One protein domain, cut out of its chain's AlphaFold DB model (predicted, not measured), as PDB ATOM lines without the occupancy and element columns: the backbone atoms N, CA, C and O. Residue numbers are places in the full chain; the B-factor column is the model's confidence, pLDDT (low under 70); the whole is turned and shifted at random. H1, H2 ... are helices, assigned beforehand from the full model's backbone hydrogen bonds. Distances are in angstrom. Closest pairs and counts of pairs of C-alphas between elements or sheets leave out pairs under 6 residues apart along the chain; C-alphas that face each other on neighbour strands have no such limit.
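This is residues 15 to 60 and 87 to 123 of the 123 residues of the protein "DUF1016 family protein" of Prevotella disiens (UniProt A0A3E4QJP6). One long straight helix, H1, has a small head of three short helices gathered on one side of its later part, while its first half sticks out bare as an arm, residues 15 to 35. H2 crosses H1 nearly at a right angle, H3 crosses it steeply, and H4 packs on H2. The printed part has 83 residues with four named helices, H1, H2, H3 and H4 in chain order, and no named strand; the class is all helix. The whole is only just extended, close to loose, with a radius of gyration of the C-alphas of 18.0 A, and it spans 63 by 26 by 19 A, the arm of H1 making much of the length.

H1, residues 15 to 56, is the longest helix. H2, residues 87 to 99, touches H1 at residues 47 to 55 alone, and their lines are about perpendicular at 82 degrees; the closest C-alphas, those of Gly 51 and Lys 93, are 3.7 A apart. H3, residues 104 to 112, touches H1 at residues 37 to 45 alone, at a steep tilt of 53 degrees, opposite ways; the closest C-alphas are those of Ser 44 and Ala 111, at 5.1 A. H4, residues 115 to 122, touches H2 at a steep tilt of 64 degrees, the same way, with the C-alphas of Phe 95 and Ile 122 closest at 6.4 A. H1 and H4 are close but not clearly touching, their closest C-alphas being those of Ser 44 and Trp 115, 6.8 A apart. H3 is close to but not clearly touching H2, with the C-alphas of Tyr 99 and Leu 107 closest at 6.7 A. The same holds for H3 and H4, with Val 110 and Asn 118 closest at 6.9 A between C-alphas. The helix packing is mostly crossed: the three pairs that touch have no shallow tilt among them. In H1, H2, H3 and H4 every O i to N i+4 pair is within hydrogen-bond range.

H1 has 42 residues and measures 61.4 A from C-alpha 15 at (141.673, 126.407, 116.008) to C-alpha 56 at (148.620, 123.970, 176.996). H2 has 13 residues and measures 18.6 A. H3 has 9 residues and measures 12.7 A. H4 has 8 residues, measures 10.7 A and ends with C-alpha 122 at (140.842, 136.781, 165.571).

The C-alphas of Ser 15 and Lys 58 are the two farthest apart, at 64.0 A. Without the stretches that stand free, residues 15 to 35 and 101 to 106, the body spans 32 by 20 by 19 A. Residues 61 to 86 are not printed, and C-alphas 60 and 87 are 12.6 A apart across this cut, which lies in the link from H1 to H2. The links from H2 to H3 and from H3 to H4 are tight. The mean pLDDT of the printed part is 89.8, and no printed residue is under 70.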
ATOM      1  N   SER A  15     142.852 126.564 115.144       81.19
ATOM      2  CA  SER A  15     141.673 126.407 116.008       81.19
ATOM      3  C   SER A  15     141.782 125.199 116.948       81.19
ATOM      4  O   SER A  15     141.562 125.343 118.150       81.19
ATOM      5  N   ASP A  16     142.183 124.040 116.425       88.62
ATOM      6  CA  ASP A  16     142.320 122.794 117.189       88.62
ATOM      7  C   ASP A  16     143.446 122.911 118.225       88.62
ATOM      8  O   ASP A  16     143.299 122.506 119.377       88.62
ATOM      9  N   TYR A  17     144.558 123.555 117.858       90.88
ATOM     10  CA  TYR A  17     145.644 123.841 118.796       90.88
ATOM     11  C   TYR A  17     145.185 124.789 119.909       90.88
ATOM     12  O   TYR A  17     145.497 124.568 121.080       90.88
ATOM     13  N   ALA A  18     144.417 125.829 119.569       92.25
ATOM     14  CA  ALA A  18     143.868 126.744 120.562       92.25
ATOM     15  C   ALA A  18     142.908 126.030 121.527       92.25
ATOM     16  O   ALA A  18     142.878 126.363 122.710       92.25
ATOM     17  N   GLU A  19     142.141 125.046 121.056       93.50
ATOM     18  CA  GLU A  19     141.282 124.224 121.912       93.50
ATOM     19  C   GLU A  19     142.080 123.319 122.850       93.50
ATOM     20  O   GLU A  19     141.832 123.331 124.057       93.50
ATOM     21  N   ILE A  20     143.092 122.624 122.328       93.50
ATOM     22  CA  ILE A  20     144.010 121.803 123.127       93.50
ATOM     23  C   ILE A  20     144.690 122.656 124.202       93.50
ATOM     24  O   ILE A  20     144.739 122.262 125.369       93.50
ATOM     25  N   LEU A  21     145.167 123.851 123.840       94.00
ATOM     26  CA  LEU A  21     145.795 124.776 124.779       94.00
ATOM     27  C   LEU A  21     144.811 125.234 125.861       94.00
ATOM     28  O   LEU A  21     145.152 125.183 127.042       94.00
ATOM     29  N   ARG A  22     143.586 125.640 125.496       96.44
ATOM     30  CA  ARG A  22     142.552 126.019 126.477       96.44
ATOM     31  C   ARG A  22     142.256 124.877 127.444       96.44
ATOM     32  O   ARG A  22     142.164 125.115 128.646       96.44
ATOM     33  N   HIS A  23     142.141 123.653 126.935       95.81
ATOM     34  CA  HIS A  23     141.891 122.480 127.762       95.81
ATOM     35  C   HIS A  23     143.059 122.208 128.721       95.81
ATOM     36  O   HIS A  23     142.843 122.048 129.921       95.81
ATOM     37  N   ALA A  24     144.301 122.226 128.229       95.00
ATOM     38  CA  ALA A  24     145.490 122.028 129.056       95.00
ATOM     39  C   ALA A  24     145.607 123.088 130.164       95.00
ATOM     40  O   ALA A  24     145.866 122.752 131.319       95.00
ATOM     41  N   VAL A  25     145.357 124.360 129.833       97.31
ATOM     42  CA  VAL A  25     145.334 125.459 130.809       97.31
ATOM     43  C   VAL A  25     144.254 125.227 131.865       97.31
ATOM     44  O   VAL A  25     144.544 125.340 133.053       97.31
ATOM     45  N   ALA A  26     143.038 124.848 131.465       97.12
ATOM     46  CA  ALA A  26     141.947 124.583 132.403       97.12
ATOM     47  C   ALA A  26     142.279 123.441 133.381       97.12
ATOM     48  O   ALA A  26     142.016 123.561 134.578       97.12
ATOM     49  N   VAL A  27     142.905 122.363 132.896       97.00
ATOM     50  CA  VAL A  27     143.360 121.243 133.738       97.00
ATOM     51  C   VAL A  27     144.421 121.698 134.741       97.00
ATOM     52  O   VAL A  27     144.339 121.352 135.922       97.00
ATOM     53  N   ILE A  28     145.401 122.495 134.301       95.56
ATOM     54  CA  ILE A  28     146.454 123.025 135.179       95.56
ATOM     55  C   ILE A  28     145.859 123.954 136.239       95.56
ATOM     56  O   ILE A  28     146.184 123.811 137.416       95.56
ATOM     57  N   GLU A  29     144.980 124.879 135.858       96.00
ATOM     58  CA  GLU A  29     144.350 125.800 136.807       96.00
ATOM     59  C   GLU A  29     143.503 125.051 137.839       96.00
ATOM     60  O   GLU A  29     143.645 125.297 139.035       96.00
ATOM     61  N   HIS A  30     142.724 124.053 137.412       95.25
ATOM     62  CA  HIS A  30     141.992 123.187 138.332       95.25
ATOM     63  C   HIS A  30     142.931 122.477 139.324       95.25
ATOM     64  O   HIS A  30     142.692 122.494 140.535       95.25
ATOM     65  N   ALA A  31     144.037 121.901 138.840       92.25
ATOM     66  CA  ALA A  31     145.027 121.258 139.702       92.25
ATOM     67  C   ALA A  31     145.656 122.247 140.699       92.25
ATOM     68  O   ALA A  31     145.813 121.920 141.874       92.25
ATOM     69  N   ARG A  32     145.978 123.474 140.265       91.38
ATOM     70  CA  ARG A  32     146.516 124.530 141.138       91.38
ATOM     71  C   ARG A  32     145.526 124.921 142.230       91.38
ATOM     72  O   ARG A  32     145.937 125.050 143.384       91.38
ATOM     73  N   THR A  33     144.246 125.077 141.895       89.06
ATOM     74  CA  THR A  33     143.187 125.372 142.869       89.06
ATOM     75  C   THR A  33     143.058 124.257 143.900       89.06
ATOM     76  O   THR A  33     143.045 124.536 145.100       89.06
ATOM     77  N   GLU A  34     143.036 122.998 143.464       88.44
ATOM     78  CA  GLU A  34     142.931 121.867 144.384       88.44
ATOM     79  C   GLU A  34     144.166 121.736 145.278       88.44
ATOM     80  O   GLU A  34     144.023 121.547 146.486       88.44
ATOM     81  N   ILE A  35     145.376 121.907 144.740       86.62
ATOM     82  CA  ILE A  35     146.603 121.929 145.547       86.62
ATOM     83  C   ILE A  35     146.527 123.049 146.586       86.62
ATOM     84  O   ILE A  35     146.773 122.801 147.764       86.62
ATOM     85  N   ALA A  36     146.142 124.262 146.184       82.50
ATOM     86  CA  ALA A  36     146.016 125.390 147.102       82.50
ATOM     87  C   ALA A  36     145.002 125.109 148.223       82.50
ATOM     88  O   ALA A  36     145.274 125.408 149.386       82.50
ATOM     89  N   ARG A  37     143.864 124.480 147.904       80.75
ATOM     90  CA  ARG A  37     142.843 124.092 148.885       80.75
ATOM     91  C   ARG A  37     143.375 123.076 149.898       80.75
ATOM     92  O   ARG A  37     143.179 123.260 151.098       80.75
ATOM     93  N   HIS A  38     144.073 122.037 149.436       82.38
ATOM     94  CA  HIS A  38     144.664 121.032 150.323       82.38
ATOM     95  C   HIS A  38     145.779 121.629 151.188       82.38
ATOM     96  O   HIS A  38     145.783 121.433 152.402       82.38
ATOM     97  N   VAL A  39     146.684 122.413 150.591       82.81
ATOM     98  CA  VAL A  39     147.766 123.097 151.314       82.81
ATOM     99  C   VAL A  39     147.203 124.020 152.391       82.81
ATOM    100  O   VAL A  39     147.676 123.968 153.523       82.81
ATOM    101  N   ASN A  40     146.164 124.805 152.089       79.31
ATOM    102  CA  ASN A  40     145.517 125.663 153.084       79.31
ATOM    103  C   ASN A  40     144.976 124.856 154.272       79.31
ATOM    104  O   ASN A  40     145.218 125.237 155.414       79.31
ATOM    105  N   GLY A  41     144.323 123.715 154.022       79.00
ATOM    106  CA  GLY A  41     143.841 122.833 155.091       79.00
ATOM    107  C   GLY A  41     144.969 122.320 155.994       79.00
ATOM    108  O   GLY A  41     144.855 122.369 157.223       79.00
ATOM    109  N   TYR A  42     146.089 121.891 155.405       82.25
ATOM    110  CA  TYR A  42     147.257 121.437 156.167       82.25
ATOM    111  C   TYR A  42     147.928 122.566 156.955       82.25
ATOM    112  O   TYR A  42     148.312 122.358 158.102       82.25
ATOM    113  N   VAL A  43     148.034 123.767 156.379       84.31
ATOM    114  CA  VAL A  43     148.592 124.939 157.072       84.31
ATOM    115  C   VAL A  43     147.732 125.306 158.276       84.31
ATOM    116  O   VAL A  43     148.261 125.473 159.373       84.31
ATOM    117  N   SER A  44     146.411 125.371 158.099       85.56
ATOM    118  CA  SER A  44     145.470 125.653 159.186       85.56
ATOM    119  C   SER A  44     145.556 124.612 160.305       85.56
ATOM    120  O   SER A  44     145.528 124.975 161.479       85.56
ATOM    121  N   THR A  45     145.725 123.331 159.956       87.44
ATOM    122  CA  THR A  45     145.907 122.236 160.927       87.44
ATOM    123  C   THR A  45     147.224 122.378 161.693       87.44
ATOM    124  O   THR A  45     147.230 122.337 162.919       87.44
ATOM    125  N   ALA A  46     148.338 122.644 161.007       90.06
ATOM    126  CA  ALA A  46     149.621 122.871 161.672       90.06
ATOM    127  C   ALA A  46     149.570 124.089 162.613       90.06
ATOM    128  O   ALA A  46     150.123 124.076 163.711       90.06
ATOM    129  N   TYR A  47     148.884 125.156 162.199       91.25
ATOM    130  CA  TYR A  47     148.722 126.362 163.009       91.25
ATOM    131  C   TYR A  47     147.829 126.120 164.224       91.25
ATOM    132  O   TYR A  47     148.108 126.660 165.294       91.25
ATOM    133  N   TRP A  48     146.803 125.280 164.084       91.88
ATOM    134  CA  TRP A  48     146.000 124.801 165.200       91.88
ATOM    135  C   TRP A  48     146.851 124.071 166.240       91.88
ATOM    136  O   TRP A  48     146.824 124.441 167.410       91.88
ATOM    137  N   GLU A  49     147.643 123.082 165.819       93.00
ATOM    138  CA  GLU A  49     148.489 122.280 166.713       93.00
ATOM    139  C   GLU A  49     149.527 123.140 167.448       93.00
ATOM    140  O   GLU A  49     149.740 122.983 168.652       93.00
ATOM    141  N   ILE A  50     150.139 124.104 166.755       93.75
ATOM    142  CA  ILE A  50     151.056 125.062 167.387       93.75
ATOM    143  C   ILE A  50     150.303 125.940 168.395       93.75
ATOM    144  O   ILE A  50     150.797 126.168 169.499       93.75
ATOM    145  N   GLY A  51     149.109 126.424 168.044       94.25
ATOM    146  CA  GLY A  51     148.266 127.211 168.941       94.25
ATOM    147  C   GLY A  51     147.883 126.451 170.210       94.25
ATOM    148  O   GLY A  51     148.032 126.985 171.312       94.25
ATOM    149  N   GLN A  52     147.480 125.190 170.056       95.69
ATOM    150  CA  GLN A  52     147.195 124.263 171.148       95.69
ATOM    151  C   GLN A  52     148.414 124.086 172.053       95.69
ATOM    152  O   GLN A  52     148.313 124.272 173.262       95.69
ATOM    153  N   MET A  53     149.585 123.813 171.470       96.06
ATOM    154  CA  MET A  53     150.832 123.649 172.217       96.06
ATOM    155  C   MET A  53     151.162 124.889 173.060       96.06
ATOM    156  O   MET A  53     151.585 124.760 174.210       96.06
ATOM    157  N   LEU A  54     150.999 126.093 172.502       94.56
ATOM    158  CA  LEU A  54     151.250 127.341 173.228       94.56
ATOM    159  C   LEU A  54     150.253 127.539 174.373       94.56
ATOM    160  O   LEU A  54     150.653 127.954 175.462       94.56
ATOM    161  N   HIS A  55     148.980 127.218 174.138       94.25
ATOM    162  CA  HIS A  55     147.930 127.296 175.147       94.25
ATOM    163  C   HIS A  55     148.157 126.303 176.298       94.25
ATOM    164  O   HIS A  55     148.197 126.700 177.461       94.25
ATOM    165  N   GLU A  56     148.394 125.024 175.997       94.44
ATOM    166  CA  GLU A  56     148.620 123.970 176.996       94.44
ATOM    167  C   GLU A  56     149.862 124.230 177.856       94.44
ATOM    168  O   GLU A  56     149.860 123.990 179.065       94.44
ATOM    169  N   ARG A  57     150.922 124.777 177.250       93.62
ATOM    170  CA  ARG A  57     152.149 125.179 177.956       93.62
ATOM    171  C   ARG A  57     152.008 126.502 178.713       93.62
ATOM    172  O   ARG A  57     152.988 126.940 179.312       93.62
ATOM    173  N   LYS A  58     150.821 127.121 178.706       91.31
ATOM    174  CA  LYS A  58     150.514 128.397 179.375       91.31
ATOM    175  C   LYS A  58     151.480 129.511 178.965       91.31
ATOM    176  O   LYS A  58     151.949 130.292 179.793       91.31
ATOM    177  N   ILE A  59     151.827 129.545 177.677       91.25
ATOM    178  CA  ILE A  59     152.695 130.578 177.114       91.25
ATOM    179  C   ILE A  59     151.868 131.850 176.962       91.25
ATOM    180  O   ILE A  59     151.094 131.984 176.020       91.25
ATOM    181  N   GLU A  60     152.040 132.778 177.896       87.38
ATOM    182  CA  GLU A  60     151.338 134.061 177.900       87.38
ATOM    183  C   GLU A  60     152.241 135.217 177.484       87.38
ATOM    184  O   GLU A  60     153.460 135.167 177.669       87.38
ATOM    185  N   HIS A  87     154.684 137.318 166.134       91.19
ATOM    186  CA  HIS A  87     153.277 137.707 166.022       91.19
ATOM    187  C   HIS A  87     152.406 136.577 165.456       91.19
ATOM    188  O   HIS A  87     151.294 136.341 165.921       91.19
ATOM    189  N   GLN A  88     152.934 135.839 164.480       91.56
ATOM    190  CA  GLN A  88     152.234 134.723 163.863       91.56
ATOM    191  C   GLN A  88     151.953 133.588 164.869       91.56
ATOM    192  O   GLN A  88     150.874 133.007 164.817       91.56
ATOM    193  N   PHE A  89     152.840 133.330 165.837       93.62
ATOM    194  CA  PHE A  89     152.578 132.373 166.927       93.62
ATOM    195  C   PHE A  89     151.450 132.820 167.856       93.62
ATOM    196  O   PHE A  89     150.609 132.012 168.240       93.62
ATOM    197  N   TRP A  90     151.389 134.110 168.190       94.31
ATOM    198  CA  TRP A  90     150.279 134.638 168.983       94.31
ATOM    199  C   TRP A  90     148.949 134.518 168.243       94.31
ATOM    200  O   TRP A  90     147.943 134.164 168.850       94.31
ATOM    201  N   ASN A  91     148.949 134.723 166.925       93.94
ATOM    202  CA  ASN A  91     147.774 134.475 166.093       93.94
ATOM    203  C   ASN A  91     147.366 132.995 166.094       93.94
ATOM    204  O   ASN A  91     146.181 132.700 166.194       93.94
ATOM    205  N   MET A  92     148.324 132.064 166.037       93.94
ATOM    206  CA  MET A  92     148.054 130.624 166.163       93.94
ATOM    207  C   MET A  92     147.430 130.286 167.526       93.94
ATOM    208  O   MET A  92     146.421 129.586 167.576       93.94
ATOM    209  N   LYS A  93     147.968 130.833 168.628       94.81
ATOM    210  CA  LYS A  93     147.398 130.660 169.979       94.81
ATOM    211  C   LYS A  93     145.967 131.197 170.053       94.81
ATOM    212  O   LYS A  93     145.066 130.460 170.438       94.81
ATOM    213  N   LYS A  94     145.738 132.433 169.597       94.06
ATOM    214  CA  LYS A  94     144.401 133.047 169.541       94.06
ATOM    215  C   LYS A  94     143.424 132.243 168.688       94.06
ATOM    216  O   LYS A  94     142.256 132.132 169.042       94.06
ATOM    217  N   PHE A  95     143.888 131.699 167.565       93.88
ATOM    218  CA  PHE A  95     143.087 130.845 166.694       93.88
ATOM    219  C   PHE A  95     142.612 129.595 167.436       93.88
ATOM    220  O   PHE A  95     141.412 129.332 167.466       93.88
ATOM    221  N   TYR A  96     143.521 128.886 168.108       94.12
ATOM    222  CA  TYR A  96     143.156 127.751 168.952       94.12
ATOM    223  C   TYR A  96     142.172 128.162 170.056       94.12
ATOM    224  O   TYR A  96     141.085 127.604 170.158       94.12
ATOM    225  N   GLU A  97     142.495 129.196 170.833       93.94
ATOM    226  CA  GLU A  97     141.669 129.659 171.957       93.94
ATOM    227  C   GLU A  97     140.265 130.091 171.531       93.94
ATOM    228  O   GLU A  97     139.292 129.848 172.245       93.94
ATOM    229  N   ARG A  98     140.138 130.703 170.349       93.56
ATOM    230  CA  ARG A  98     138.848 131.136 169.816       93.56
ATOM    231  C   ARG A  98     137.939 129.960 169.494       93.56
ATOM    232  O   ARG A  98     136.730 130.047 169.701       93.56
ATOM    233  N   TYR A  99     138.498 128.894 168.940       92.19
ATOM    234  CA  TYR A  99     137.718 127.859 168.273       92.19
ATOM    235  C   TYR A  99     137.703 126.521 169.026       92.19
ATOM    236  O   TYR A  99     136.775 125.752 168.808       92.19
ATOM    237  N   ALA A 100     138.627 126.255 169.959       90.75
ATOM    238  CA  ALA A 100     138.739 124.982 170.692       90.75
ATOM    239  C   ALA A 100     137.459 124.560 171.432       90.75
ATOM    240  O   ALA A 100     137.196 123.370 171.569       90.75
ATOM    241  N   GLY A 101     136.638 125.521 171.872       89.69
ATOM    242  CA  GLY A 101     135.348 125.257 172.522       89.69
ATOM    243  C   GLY A 101     134.145 125.119 171.576       89.69
ATOM    244  O   GLY A 101     133.026 124.938 172.050       89.69
ATOM    245  N   HIS A 102     134.333 125.250 170.261       90.25
ATOM    246  CA  HIS A 102     133.251 125.208 169.277       90.25
ATOM    247  C   HIS A 102     133.065 123.809 168.681       90.25
ATOM    248  O   HIS A 102     133.902 122.920 168.816       90.25
ATOM    249  N   ASN A 103     131.935 123.602 168.000       89.69
ATOM    250  CA  ASN A 103     131.638 122.318 167.375       89.69
ATOM    251  C   ASN A 103     132.621 121.977 166.234       89.69
ATOM    252  O   ASN A 103     133.202 122.841 165.578       89.69
ATOM    253  N   GLU A 104     132.730 120.684 165.929       84.94
ATOM    254  CA  GLU A 104     133.610 120.174 164.870       84.94
ATOM    255  C   GLU A 104     133.286 120.752 163.476       84.94
ATOM    256  O   GLU A 104     134.153 120.840 162.609       84.94
ATOM    257  N   LYS A 105     132.034 121.171 163.239       87.81
ATOM    258  CA  LYS A 105     131.632 121.792 161.970       87.81
ATOM    259  C   LYS A 105     132.320 123.143 161.775       87.81
ATOM    260  O   LYS A 105     132.874 123.374 160.707       87.81
ATOM    261  N   VAL A 106     132.333 123.992 162.803       86.31
ATOM    262  CA  VAL A 106     133.034 125.281 162.791       86.31
ATOM    263  C   VAL A 106     134.527 125.057 162.579       86.31
ATOM    264  O   VAL A 106     135.102 125.711 161.715       86.31
ATOM    265  N   LEU A 107     135.125 124.081 163.275       83.31
ATOM    266  CA  LEU A 107     136.541 123.723 163.113       83.31
ATOM    267  C   LEU A 107     136.886 123.346 161.668       83.31
ATOM    268  O   LEU A 107     137.833 123.878 161.088       83.31
ATOM    269  N   ARG A 108     136.072 122.480 161.053       84.50
ATOM    270  CA  ARG A 108     136.235 122.095 159.646       84.50
ATOM    271  C   ARG A 108     136.074 123.285 158.704       84.50
ATOM    272  O   ARG A 108     136.831 123.399 157.746       84.50
ATOM    273  N   SER A 109     135.130 124.183 158.974       86.94
ATOM    274  CA  SER A 109     134.919 125.375 158.151       86.94
ATOM    275  C   SER A 109     136.104 126.339 158.211       86.94
ATOM    276  O   SER A 109     136.595 126.744 157.162       86.94
ATOM    277  N   VAL A 110     136.601 126.676 159.405       85.62
ATOM    278  CA  VAL A 110     137.715 127.631 159.549       85.62
ATOM    279  C   VAL A 110     139.028 127.078 158.999       85.62
ATOM    280  O   VAL A 110     139.835 127.844 158.479       85.62
ATOM    281  N   ALA A 111     139.228 125.756 159.026       83.00
ATOM    282  CA  ALA A 111     140.412 125.121 158.451       83.00
ATOM    283  C   ALA A 111     140.491 125.248 156.918       83.00
ATOM    284  O   ALA A 111     141.588 125.303 156.362       83.00
ATOM    285  N   LEU A 112     139.339 125.315 156.239       84.38
ATOM    286  CA  LEU A 112     139.258 125.485 154.783       84.38
ATOM    287  C   LEU A 112     139.453 126.937 154.333       84.38
ATOM    288  O   LEU A 112     139.736 127.183 153.158       84.38
ATOM    289  N   LEU A 113     139.290 127.902 155.240       85.94
ATOM    290  CA  LEU A 113     139.480 129.308 154.918       85.94
ATOM    291  C   LEU A 113     140.973 129.631 154.783       85.94
ATOM    292  O   LEU A 113     141.781 129.180 155.599       85.94
ATOM    293  N   PRO A 114     141.361 130.466 153.800       86.06
ATOM    294  CA  PRO A 114     142.702 131.027 153.763       86.06
ATOM    295  C   PRO A 114     143.057 131.690 155.094       86.06
ATOM    296  O   PRO A 114     142.235 132.396 155.683       86.06
ATOM    297  N   TRP A 115     144.300 131.508 155.539       86.69
ATOM    298  CA  TRP A 115     144.754 132.005 156.837       86.69
ATOM    299  C   TRP A 115     144.505 133.509 157.038       86.69
ATOM    300  O   TRP A 115     144.126 133.927 158.127       86.69
ATOM    301  N   SER A 116     144.633 134.319 155.983       86.81
ATOM    302  CA  SER A 116     144.332 135.757 156.023       86.81
ATOM    303  C   SER A 116     142.901 136.071 156.470       86.81
ATOM    304  O   SER A 116     142.700 137.030 157.205       86.81
ATOM    305  N   HIS A 117     141.913 135.262 156.081       89.44
ATOM    306  CA  HIS A 117     140.534 135.431 156.541       89.44
ATOM    307  C   HIS A 117     140.392 135.054 158.014       89.44
ATOM    308  O   HIS A 117     139.739 135.768 158.767       89.44
ATOM    309  N   ASN A 118     141.058 133.980 158.450       89.00
ATOM    310  CA  ASN A 118     141.086 133.606 159.863       89.00
ATOM    311  C   ASN A 118     141.684 134.718 160.735       89.00
ATOM    312  O   ASN A 118     141.156 134.977 161.814       89.00
ATOM    313  N   LEU A 119     142.708 135.428 160.243       87.25
ATOM    314  CA  LEU A 119     143.285 136.590 160.925       87.25
ATOM    315  C   LEU A 119     142.267 137.716 161.165       87.25
ATOM    316  O   LEU A 119     142.304 138.319 162.231       87.25
ATOM    317  N   LEU A 120     141.347 137.966 160.226       89.44
ATOM    318  CA  LEU A 120     140.300 138.989 160.381       89.44
ATOM    319  C   LEU A 120     139.284 138.636 161.472       89.44
ATOM    320  O   LEU A 120     138.692 139.526 162.072       89.44
ATOM    321  N   PHE A 121     139.061 137.347 161.734       86.75
ATOM    322  CA  PHE A 121     138.153 136.929 162.801       86.75
ATOM    323  C   PHE A 121     138.798 137.015 164.186       86.75
ATOM    324  O   PHE A 121     138.088 137.211 165.172       86.75
ATOM    325  N   ILE A 122     140.117 136.825 164.287       87.00
ATOM    326  CA  ILE A 122     140.842 136.781 165.571       87.00
ATOM    327  C   ILE A 122     141.518 138.105 165.958       87.00
ATOM    328  O   ILE A 122     142.075 138.173 167.058       87.00
ATOM    329  N   SER A 123     141.514 139.104 165.066       72.25
ATOM    330  CA  SER A 123     142.038 140.454 165.318       72.25
ATOM    331  C   SER A 123     141.264 141.181 166.405       72.25
ATOM    332  O   SER A 123     140.015 141.102 166.365       72.25
TER     333      SER A 123